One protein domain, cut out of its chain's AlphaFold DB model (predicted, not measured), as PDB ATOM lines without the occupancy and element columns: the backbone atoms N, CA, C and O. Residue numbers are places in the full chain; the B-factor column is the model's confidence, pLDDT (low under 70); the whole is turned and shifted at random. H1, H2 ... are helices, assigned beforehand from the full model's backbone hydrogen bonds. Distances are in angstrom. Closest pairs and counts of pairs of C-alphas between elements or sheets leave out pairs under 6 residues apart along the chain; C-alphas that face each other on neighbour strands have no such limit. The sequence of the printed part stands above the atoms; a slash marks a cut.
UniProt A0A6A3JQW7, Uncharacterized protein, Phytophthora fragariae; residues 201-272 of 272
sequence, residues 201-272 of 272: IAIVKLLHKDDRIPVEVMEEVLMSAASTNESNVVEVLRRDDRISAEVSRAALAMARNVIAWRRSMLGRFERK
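This is residues 201 to 272 of the 272 residues of an uncharacterized protein of Phytophthora fragariae (UniProt A0A6A3JQW7). Four helices stand side by side with their axes nearly aligned, H1 beside H3, H3 beside H2 and H2 beside the near part of long H4, and residues 260 to 272, of which 260 to 269 belong to H4, stick out from this body as an arm. The 72 printed residues hold H1, H2, H3, H4 in that order and no named strand: all helix, loose, radius of gyration of the C-alphas 14.5 A, spans 53 by 25 by 15 A.

Start at H1, residues 201 to 207, which touches H3, residues 231 to 237, at Ile 201 and Val 233, C-alphas 6.3 A apart, the same way at a shallow tilt of 6 degrees. H2, residues 215 to 228, makes a hairpin with H3, closest C-alphas Ala 225 and Val 234, 5.8 A. H4, residues 245 to 269, touches H2 with residues 247 to 258 alone, closest C-alphas Ala 226 and Ala 255, 4.8 A. In these helices every O i to N i+4 pair is within hydrogen-bond range.

Find C-alpha 201 at (-54.005, -41.902, 32.904). H2 runs 20.1 A; H4 runs 37.3 A to C-alpha 269 at (-41.824, -34.456, 60.983).

The printed part has no cut and no long link. Residues 267 to 272 have pLDDT under 70.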
ATOM      1  N   ILE A 201     -55.209 -41.466  33.632       92.31
ATOM      2  CA  ILE A 201     -54.005 -41.902  32.904       92.31
ATOM      3  C   ILE A 201     -54.381 -42.497  31.545       92.31
ATOM      4  O   ILE A 201     -53.699 -42.273  30.543       92.31
ATOM      5  N   ALA A 202     -55.447 -43.291  31.502       95.38
ATOM      6  CA  ALA A 202     -55.861 -43.951  30.279       95.38
ATOM      7  C   ALA A 202     -56.513 -42.991  29.275       95.38
ATOM      8  O   ALA A 202     -56.312 -43.166  28.076       95.38
ATOM      9  N   ILE A 203     -57.222 -41.961  29.743       96.19
ATOM     10  CA  ILE A 203     -57.743 -40.881  28.899       96.19
ATOM     11  C   ILE A 203     -56.582 -40.079  28.308       96.19
ATOM     12  O   ILE A 203     -56.565 -39.860  27.101       96.19
ATOM     13  N   VAL A 204     -55.560 -39.722  29.097       94.81
ATOM     14  CA  VAL A 204     -54.357 -39.068  28.545       94.81
ATOM     15  C   VAL A 204     -53.692 -39.955  27.489       94.81
ATOM     16  O   VAL A 204     -53.395 -39.494  26.391       94.81
ATOM     17  N   LYS A 205     -53.515 -41.253  27.764       94.44
ATOM     18  CA  LYS A 205     -52.956 -42.202  26.784       94.44
ATOM     19  C   LYS A 205     -53.792 -42.317  25.509       94.44
ATOM     20  O   LYS A 205     -53.209 -42.501  24.446       94.44
ATOM     21  N   LEU A 206     -55.112 -42.216  25.606       95.38
ATOM     22  CA  LEU A 206     -56.006 -42.246  24.451       95.38
ATOM     23  C   LEU A 206     -55.879 -40.967  23.616       95.38
ATOM     24  O   LEU A 206     -55.734 -41.051  22.403       95.38
ATOM     25  N   LEU A 207     -55.916 -39.802  24.266       95.81
ATOM     26  CA  LEU A 207     -56.068 -38.517  23.585       95.81
ATOM     27  C   LEU A 207     -54.746 -37.856  23.196       95.81
ATOM     28  O   LEU A 207     -54.739 -37.062  22.267       95.81
ATOM     29  N   HIS A 208     -53.628 -38.159  23.870       93.12
ATOM     30  CA  HIS A 208     -52.378 -37.428  23.629       93.12
ATOM     31  C   HIS A 208     -51.921 -37.488  22.174       93.12
ATOM     32  O   HIS A 208     -51.367 -36.512  21.716       93.12
ATOM     33  N   LYS A 209     -52.195 -38.567  21.433       90.75
ATOM     34  CA  LYS A 209     -51.779 -38.721  20.028       90.75
ATOM     35  C   LYS A 209     -52.696 -38.043  19.015       90.75
ATOM     36  O   LYS A 209     -52.522 -38.241  17.821       90.75
ATOM     37  N   ASP A 210     -53.708 -37.322  19.472       94.06
ATOM     38  CA  ASP A 210     -54.626 -36.645  18.573       94.06
ATOM     39  C   ASP A 210     -53.929 -35.436  17.926       94.06
ATOM     40  O   ASP A 210     -53.425 -34.537  18.612       94.06
ATOM     41  N   ASP A 211     -53.888 -35.429  16.593       92.56
ATOM     42  CA  ASP A 211     -53.239 -34.392  15.785       92.56
ATOM     43  C   ASP A 211     -53.940 -33.033  15.896       92.56
ATOM     44  O   ASP A 211     -53.352 -31.994  15.592       92.56
ATOM     45  N   ARG A 212     -55.189 -33.007  16.378       94.88
ATOM     46  CA  ARG A 212     -55.938 -31.769  16.638       94.88
ATOM     47  C   ARG A 212     -55.412 -31.002  17.849       94.88
ATOM     48  O   ARG A 212     -55.870 -29.886  18.091       94.88
ATOM     49  N   ILE A 213     -54.516 -31.598  18.634       94.62
ATOM     50  CA  ILE A 213     -53.966 -31.003  19.850       94.62
ATOM     51  C   ILE A 213     -52.690 -30.225  19.500       94.62
ATOM     52  O   ILE A 213     -51.712 -30.833  19.061       94.62
ATOM     53  N   PRO A 214     -52.667 -28.895  19.722       93.94
ATOM     54  CA  PRO A 214     -51.471 -28.088  19.507       93.94
ATOM     55  C   PRO A 214     -50.322 -28.501  20.431       93.94
ATOM     56  O   PRO A 214     -50.545 -28.926  21.571       93.94
ATOM     57  N   VAL A 215     -49.085 -28.322  19.966       92.88
ATOM     58  CA  VAL A 215     -47.881 -28.655  20.743       92.88
ATOM     59  C   VAL A 215     -47.815 -27.870  22.053       92.88
ATOM     60  O   VAL A 215     -47.457 -28.430  23.085       92.88
ATOM     61  N   GLU A 216     -48.276 -26.621  22.062       92.56
ATOM     62  CA  GLU A 216     -48.282 -25.761  23.247       92.56
ATOM     63  C   GLU A 216     -49.175 -26.345  24.350       92.56
ATOM     64  O   GLU A 216     -48.839 -26.302  25.533       92.56
ATOM     65  N   VAL A 217     -50.300 -26.959  23.964       93.56
ATOM     66  CA  VAL A 217     -51.199 -27.651  24.896       93.56
ATOM     67  C   VAL A 217     -50.532 -28.909  25.448       93.56
ATOM     68  O   VAL A 217     -50.662 -29.197  26.638       93.56
ATOM     69  N   MET A 218     -49.812 -29.656  24.609       92.25
ATOM     70  CA  MET A 218     -49.074 -30.850  25.030       92.25
ATOM     71  C   MET A 218     -47.964 -30.514  26.030       92.25
ATOM     72  O   MET A 218     -47.817 -31.199  27.047       92.25
ATOM     73  N   GLU A 219     -47.226 -29.435  25.781       92.31
ATOM     74  CA  GLU A 219     -46.189 -28.927  26.677       92.31
ATOM     75  C   GLU A 219     -46.781 -28.454  28.017       92.31
ATOM     76  O   GLU A 219     -46.276 -28.824  29.080       92.31
ATOM     77  N   GLU A 220     -47.907 -27.731  27.999       91.44
ATOM     78  CA  GLU A 220     -48.634 -27.304  29.206       91.44
ATOM     79  C   GLU A 220     -49.098 -28.502  30.060       91.44
ATOM     80  O   GLU A 220     -48.934 -28.527  31.288       91.44
ATOM     81  N   VAL A 221     -49.646 -29.528  29.404       92.06
ATOM     82  CA  VAL A 221     -50.118 -30.770  30.032       92.06
ATOM     83  C   VAL A 221     -48.951 -31.556  30.643       92.06
ATOM     84  O   VAL A 221     -49.056 -32.018  31.785       92.06
ATOM     85  N   LEU A 222     -47.813 -31.646  29.950       91.88
ATOM     86  CA  LEU A 222     -46.597 -32.275  30.475       91.88
ATOM     87  C   LEU A 222     -46.067 -31.545  31.717       91.88
ATOM     88  O   LEU A 222     -45.763 -32.187  32.728       91.88
ATOM     89  N   MET A 223     -45.987 -30.214  31.674       89.75
ATOM     90  CA  MET A 223     -45.516 -29.414  32.809       89.75
ATOM     91  C   MET A 223     -46.446 -29.546  34.022       89.75
ATOM     92  O   MET A 223     -45.980 -29.698  35.156       89.75
ATOM     93  N   SER A 224     -47.759 -29.589  33.794       88.25
ATOM     94  CA  SER A 224     -48.748 -29.838  34.850       88.25
ATOM     95  C   SER A 224     -48.568 -31.217  35.497       88.25
ATOM     96  O   SER A 224     -48.509 -31.325  36.728       88.25
ATOM     97  N   ALA A 225     -48.388 -32.274  34.702       88.00
ATOM     98  CA  ALA A 225     -48.119 -33.620  35.213       88.00
ATOM     99  C   ALA A 225     -46.801 -33.702  36.013       88.00
ATOM    100  O   ALA A 225     -46.733 -34.356  37.057       88.00
ATOM    101  N   ALA A 226     -45.762 -32.985  35.576       88.12
ATOM    102  CA  ALA A 226     -44.486 -32.914  36.283       88.12
ATOM    103  C   ALA A 226     -44.600 -32.211  37.643       88.12
ATOM    104  O   ALA A 226     -44.074 -32.711  38.640       88.12
ATOM    105  N   SER A 227     -45.337 -31.097  37.707       84.69
ATOM    106  CA  SER A 227     -45.580 -30.361  38.958       84.69
ATOM    107  C   SER A 227     -46.342 -31.187  40.003       84.69
ATOM    108  O   SER A 227     -46.150 -31.024  41.209       84.69
ATOM    109  N   THR A 228     -47.174 -32.122  39.540       79.56
ATOM    110  CA  THR A 228     -47.970 -33.016  40.392       79.56
ATOM    111  C   THR A 228     -47.245 -34.323  40.729       79.56
ATOM    112  O   THR A 228     -47.709 -35.077  41.586       79.56
ATOM    113  N   ASN A 229     -46.050 -34.527  40.158       77.38
ATOM    114  CA  ASN A 229     -45.202 -35.711  40.290       77.38
ATOM    115  C   ASN A 229     -45.882 -37.010  39.826       77.38
ATOM    116  O   ASN A 229     -45.750 -38.063  40.454       77.38
ATOM    117  N   GLU A 230     -46.605 -36.933  38.713       82.88
ATOM    118  CA  GLU A 230     -47.376 -38.053  38.175       82.88
ATOM    119  C   GLU A 230     -46.580 -38.740  37.070       82.88
ATOM    120  O   GLU A 230     -46.732 -38.486  35.873       82.88
ATOM    121  N   SER A 231     -45.671 -39.610  37.517       82.00
ATOM    122  CA  SER A 231     -44.643 -40.244  36.687       82.00
ATOM    123  C   SER A 231     -45.217 -40.950  35.463       82.00
ATOM    124  O   SER A 231     -44.670 -40.806  34.380       82.00
ATOM    125  N   ASN A 232     -46.348 -41.647  35.589       85.19
ATOM    126  CA  ASN A 232     -46.973 -42.346  34.463       85.19
ATOM    127  C   ASN A 232     -47.377 -41.401  33.328       85.19
ATOM    128  O   ASN A 232     -47.223 -41.749  32.160       85.19
ATOM    129  N   VAL A 233     -47.903 -40.222  33.661       85.94
ATOM    130  CA  VAL A 233     -48.342 -39.239  32.666       85.94
ATOM    131  C   VAL A 233     -47.133 -38.530  32.063       85.94
ATOM    132  O   VAL A 233     -47.042 -38.431  30.843       85.94
ATOM    133  N   VAL A 234     -46.151 -38.150  32.885       88.25
ATOM    134  CA  VAL A 234     -44.876 -37.582  32.412       88.25
ATOM    135  C   VAL A 234     -44.151 -38.545  31.466       88.25
ATOM    136  O   VAL A 234     -43.670 -38.128  30.418       88.25
ATOM    137  N   GLU A 235     -44.099 -39.836  31.797       87.69
ATOM    138  CA  GLU A 235     -43.453 -40.871  30.981       87.69
ATOM    139  C   GLU A 235     -44.136 -41.091  29.631       87.69
ATOM    140  O   GLU A 235     -43.455 -41.368  28.644       87.69
ATOM    141  N   VAL A 236     -45.465 -40.980  29.580       87.81
ATOM    142  CA  VAL A 236     -46.226 -41.077  28.328       87.81
ATOM    143  C   VAL A 236     -45.981 -39.842  27.471       87.81
ATOM    144  O   VAL A 236     -45.611 -39.978  26.311       87.81
ATOM    145  N   LEU A 237     -46.143 -38.652  28.049       88.25
ATOM    146  CA  LEU A 237     -46.101 -37.397  27.305       88.25
ATOM    147  C   LEU A 237     -44.692 -37.053  26.817       88.25
ATOM    148  O   LEU A 237     -44.538 -36.659  25.673       88.25
ATOM    149  N   ARG A 238     -43.640 -37.268  27.620       86.75
ATOM    150  CA  ARG A 238     -42.249 -36.934  27.230       86.75
ATOM    151  C   ARG A 238     -41.720 -37.708  26.017       86.75
ATOM    152  O   ARG A 238     -40.628 -37.418  25.544       86.75
ATOM    153  N   ARG A 239     -42.410 -38.780  25.622       85.25
ATOM    154  CA  ARG A 239     -42.078 -39.610  24.456       85.25
ATOM    155  C   ARG A 239     -42.837 -39.175  23.205       85.25
ATOM    156  O   ARG A 239     -42.719 -39.837  22.184       85.25
ATOM    157  N   ASP A 240     -43.650 -38.132  23.308       86.75
ATOM    158  CA  ASP A 240     -44.329 -37.536  22.172       86.75
ATOM    159  C   ASP A 240     -43.328 -36.698  21.373       86.75
ATOM    160  O   ASP A 240     -42.732 -35.759  21.903       86.75
ATOM    161  N   ASP A 241     -43.146 -37.047  20.100       86.81
ATOM    162  CA  ASP A 241     -42.142 -36.434  19.223       86.81
ATOM    163  C   ASP A 241     -42.401 -34.943  18.961       86.81
ATOM    164  O   ASP A 241     -41.499 -34.223  18.533       86.81
ATOM    165  N   ARG A 242     -43.622 -34.456  19.226       88.25
ATOM    166  CA  ARG A 242     -43.959 -33.033  19.092       88.25
ATOM    167  C   ARG A 242     -43.376 -32.199  20.229       88.25
ATOM    168  O   ARG A 242     -43.197 -31.000  20.056       88.25
ATOM    169  N   ILE A 243     -43.085 -32.798  21.383       88.19
ATOM    170  CA  ILE A 243     -42.592 -32.068  22.553       88.19
ATOM    171  C   ILE A 243     -41.102 -31.774  22.404       88.19
ATOM    172  O   ILE A 243     -40.279 -32.665  22.181       88.19
ATOM    173  N   SER A 244     -40.727 -30.515  22.627       89.25
ATOM    174  CA  SER A 244     -39.327 -30.109  22.580       89.25
ATOM    175  C   SER A 244     -38.476 -30.813  23.653       89.25
ATOM    176  O   SER A 244     -38.886 -31.055  24.797       89.25
ATOM    177  N   ALA A 245     -37.220 -31.112  23.309       87.31
ATOM    178  CA  ALA A 245     -36.276 -31.719  24.249       87.31
ATOM    179  C   ALA A 245     -36.011 -30.819  25.474       87.31
ATOM    180  O   ALA A 245     -35.675 -31.313  26.551       87.31
ATOM    181  N   GLU A 246     -36.161 -29.503  25.317       89.38
ATOM    182  CA  GLU A 246     -36.021 -28.522  26.394       89.38
ATOM    183  C   GLU A 246     -37.151 -28.634  27.413       89.38
ATOM    184  O   GLU A 246     -36.869 -28.814  28.602       89.38
ATOM    185  N   VAL A 247     -38.410 -28.635  26.961       90.06
ATOM    186  CA  VAL A 247     -39.571 -28.802  27.847       90.06
ATOM    187  C   VAL A 247     -39.546 -30.171  28.521       90.06
ATOM    188  O   VAL A 247     -39.758 -30.271  29.730       90.06
ATOM    189  N   SER A 248     -39.158 -31.222  27.796       87.25
ATOM    190  CA  SER A 248     -38.964 -32.556  28.378       87.25
ATOM    191  C   SER A 248     -37.934 -32.567  29.516       87.25
ATOM    192  O   SER A 248     -38.166 -33.167  30.571       87.25
ATOM    193  N   ARG A 249     -36.794 -31.882  29.351       87.81
ATOM    194  CA  ARG A 249     -35.777 -31.751  30.412       87.81
ATOM    195  C   ARG A 249     -36.290 -30.921  31.590       87.81
ATOM    196  O   ARG A 249     -36.049 -31.302  32.739       87.81
ATOM    197  N   ALA A 250     -37.009 -29.832  31.323       89.81
ATOM    198  CA  ALA A 250     -37.591 -28.973  32.353       89.81
ATOM    199  C   ALA A 250     -38.620 -29.727  33.212       89.81
ATOM    200  O   ALA A 250     -38.555 -29.674  34.442       89.81
ATOM    201  N   ALA A 251     -39.502 -30.506  32.583       88.69
ATOM    202  CA  ALA A 251     -40.480 -31.352  33.260       88.69
ATOM    203  C   ALA A 251     -39.806 -32.373  34.198       88.69
ATOM    204  O   ALA A 251     -40.190 -32.516  35.360       88.69
ATOM    205  N   LEU A 252     -38.736 -33.039  33.745       86.94
ATOM    206  CA  LEU A 252     -37.979 -33.979  34.583       86.94
ATOM    207  C   LEU A 252     -37.303 -33.295  35.780       86.94
ATOM    208  O   LEU A 252     -37.309 -33.841  36.887       86.94
ATOM    209  N   ALA A 253     -36.721 -32.110  35.578       88.19
ATOM    210  CA  ALA A 253     -36.133 -31.328  36.663       88.19
ATOM    211  C   ALA A 253     -37.196 -30.920  37.698       88.19
ATOM    212  O   ALA A 253     -36.976 -31.052  38.903       88.19
ATOM    213  N   MET A 254     -38.376 -30.506  37.234       87.06
ATOM    214  CA  MET A 254     -39.500 -30.139  38.093       87.06
ATOM    215  C   MET A 254     -39.996 -31.321  38.932       87.06
ATOM    216  O   MET A 254     -40.086 -31.198  40.155       87.06
ATOM    217  N   ALA A 255     -40.224 -32.483  38.318       84.88
ATOM    218  CA  ALA A 255     -40.648 -33.686  39.036       84.88
ATOM    219  C   ALA A 255     -39.632 -34.093  40.125       84.88
ATOM    220  O   ALA A 255     -40.003 -34.392  41.265       84.88
ATOM    221  N   ARG A 256     -38.327 -34.016  39.821       84.50
ATOM    222  CA  ARG A 256     -37.248 -34.276  40.795       84.50
ATOM    223  C   ARG A 256     -37.290 -33.316  41.986       84.50
ATOM    224  O   ARG A 256     -37.157 -33.764  43.126       84.50
ATOM    225  N   ASN A 257     -37.510 -32.027  41.738       84.62
ATOM    226  CA  ASN A 257     -37.586 -31.011  42.789       84.62
ATOM    227  C   ASN A 257     -38.785 -31.239  43.722       84.62
ATOM    228  O   ASN A 257     -38.643 -31.127  44.942       84.62
ATOM    229  N   VAL A 258     -39.940 -31.638  43.177       81.44
ATOM    230  CA  VAL A 258     -41.138 -31.966  43.971       81.44
ATOM    231  C   VAL A 258     -40.882 -33.162  44.895       81.44
ATOM    232  O   VAL A 258     -41.239 -33.123  46.077       81.44
ATOM    233  N   ILE A 259     -40.208 -34.208  44.402       79.88
ATOM    234  CA  ILE A 259     -39.818 -35.374  45.214       79.88
ATOM    235  C   ILE A 259     -38.853 -34.964  46.335       79.88
ATOM    236  O   ILE A 259     -39.037 -35.367  47.488       79.88
ATOM    237  N   ALA A 260     -37.833 -34.163  46.014       79.44
ATOM    238  CA  ALA A 260     -36.847 -33.696  46.987       79.44
ATOM    239  C   ALA A 260     -37.496 -32.859  48.104       79.44
ATOM    240  O   ALA A 260     -37.220 -33.081  49.287       79.44
ATOM    241  N   TRP A 261     -38.418 -31.961  47.746       79.38
ATOM    242  CA  TRP A 261     -39.172 -31.150  48.704       79.38
ATOM    243  C   TRP A 261     -40.029 -32.008  49.647       79.38
ATOM    244  O   TRP A 261     -39.949 -31.844  50.868       79.38
ATOM    245  N   ARG A 262     -40.775 -32.991  49.116       77.38
ATOM    246  CA  ARG A 262     -41.588 -33.910  49.937       77.38
ATOM    247  C   ARG A 262     -40.740 -34.715  50.928       77.38
ATOM    248  O   ARG A 262     -41.127 -34.846  52.087       77.38
ATOM    249  N   ARG A 263     -39.563 -35.201  50.511       78.38
ATOM    250  CA  ARG A 263     -38.623 -35.916  51.401       78.38
ATOM    251  C   ARG A 263     -38.087 -35.024  52.528       78.38
ATOM    252  O   ARG A 263     -38.011 -35.475  53.666       78.38
ATOM    253  N   SER A 264     -37.757 -33.762  52.238       81.75
ATOM    254  CA  SER A 264     -37.292 -32.799  53.255       81.75
ATOM    255  C   SER A 264     -38.367 -32.459  54.295       81.75
ATOM    256  O   SER A 264     -38.045 -32.253  55.468       81.75
ATOM    257  N   MET A 265     -39.635 -32.398  53.879       74.44
ATOM    258  CA  MET A 265     -40.782 -32.178  54.768       74.44
ATOM    259  C   MET A 265     -41.012 -33.368  55.705       74.44
ATOM    260  O   MET A 265     -41.094 -33.177  56.914       74.44
ATOM    261  N   LEU A 266     -41.041 -34.595  55.177       71.94
ATOM    262  CA  LEU A 266     -41.254 -35.806  55.983       71.94
ATOM    263  C   LEU A 266     -40.124 -36.029  57.004       71.94
ATOM    264  O   LEU A 266     -40.398 -36.220  58.185       71.94
ATOM    265  N   GLY A 267     -38.859 -35.845  56.606       69.50
ATOM    266  CA  GLY A 267     -37.710 -35.930  57.524       69.50
ATOM    267  C   GLY A 267     -37.606 -34.791  58.555       69.50
ATOM    268  O   GLY A 267     -36.703 -34.794  59.399       69.50
ATOM    269  N   ARG A 268     -38.488 -33.784  58.481       60.22
ATOM    270  CA  ARG A 268     -38.684 -32.757  59.520       60.22
ATOM    271  C   ARG A 268     -39.800 -33.117  60.506       60.22
ATOM    272  O   ARG A 268     -39.763 -32.618  61.624       60.22
ATOM    273  N   PHE A 269     -40.746 -33.971  60.116       54.31
ATOM    274  CA  PHE A 269     -41.824 -34.456  60.983       54.31
ATOM    275  C   PHE A 269     -41.412 -35.669  61.829       54.31
ATOM    276  O   PHE A 269     -41.866 -35.775  62.958       54.31
ATOM    277  N   GLU A 270     -40.499 -36.518  61.351       51.97
ATOM    278  CA  GLU A 270     -39.968 -37.669  62.115       51.97
ATOM    279  C   GLU A 270     -38.888 -37.296  63.157       51.97
ATOM    280  O   GLU A 270     -38.371 -38.162  63.855       51.97
ATOM    281  N   ARG A 271     -38.513 -36.012  63.263       49.53
ATOM    282  CA  ARG A 271     -37.505 -35.493  64.216       49.53
ATOM    283  C   ARG A 271     -38.100 -34.645  65.353       49.53
ATOM    284  O   ARG A 271     -37.399 -33.806  65.920       49.53
ATOM    285  N   LYS A 272     -39.378 -34.842  65.668       44.94
ATOM    286  CA  LYS A 272     -40.050 -34.328  66.870       44.94
ATOM    287  C   LYS A 272     -40.629 -35.495  67.652       44.94
ATOM    288  O   LYS A 272     -40.647 -35.371  68.892       44.94
TER     289      LYS A 272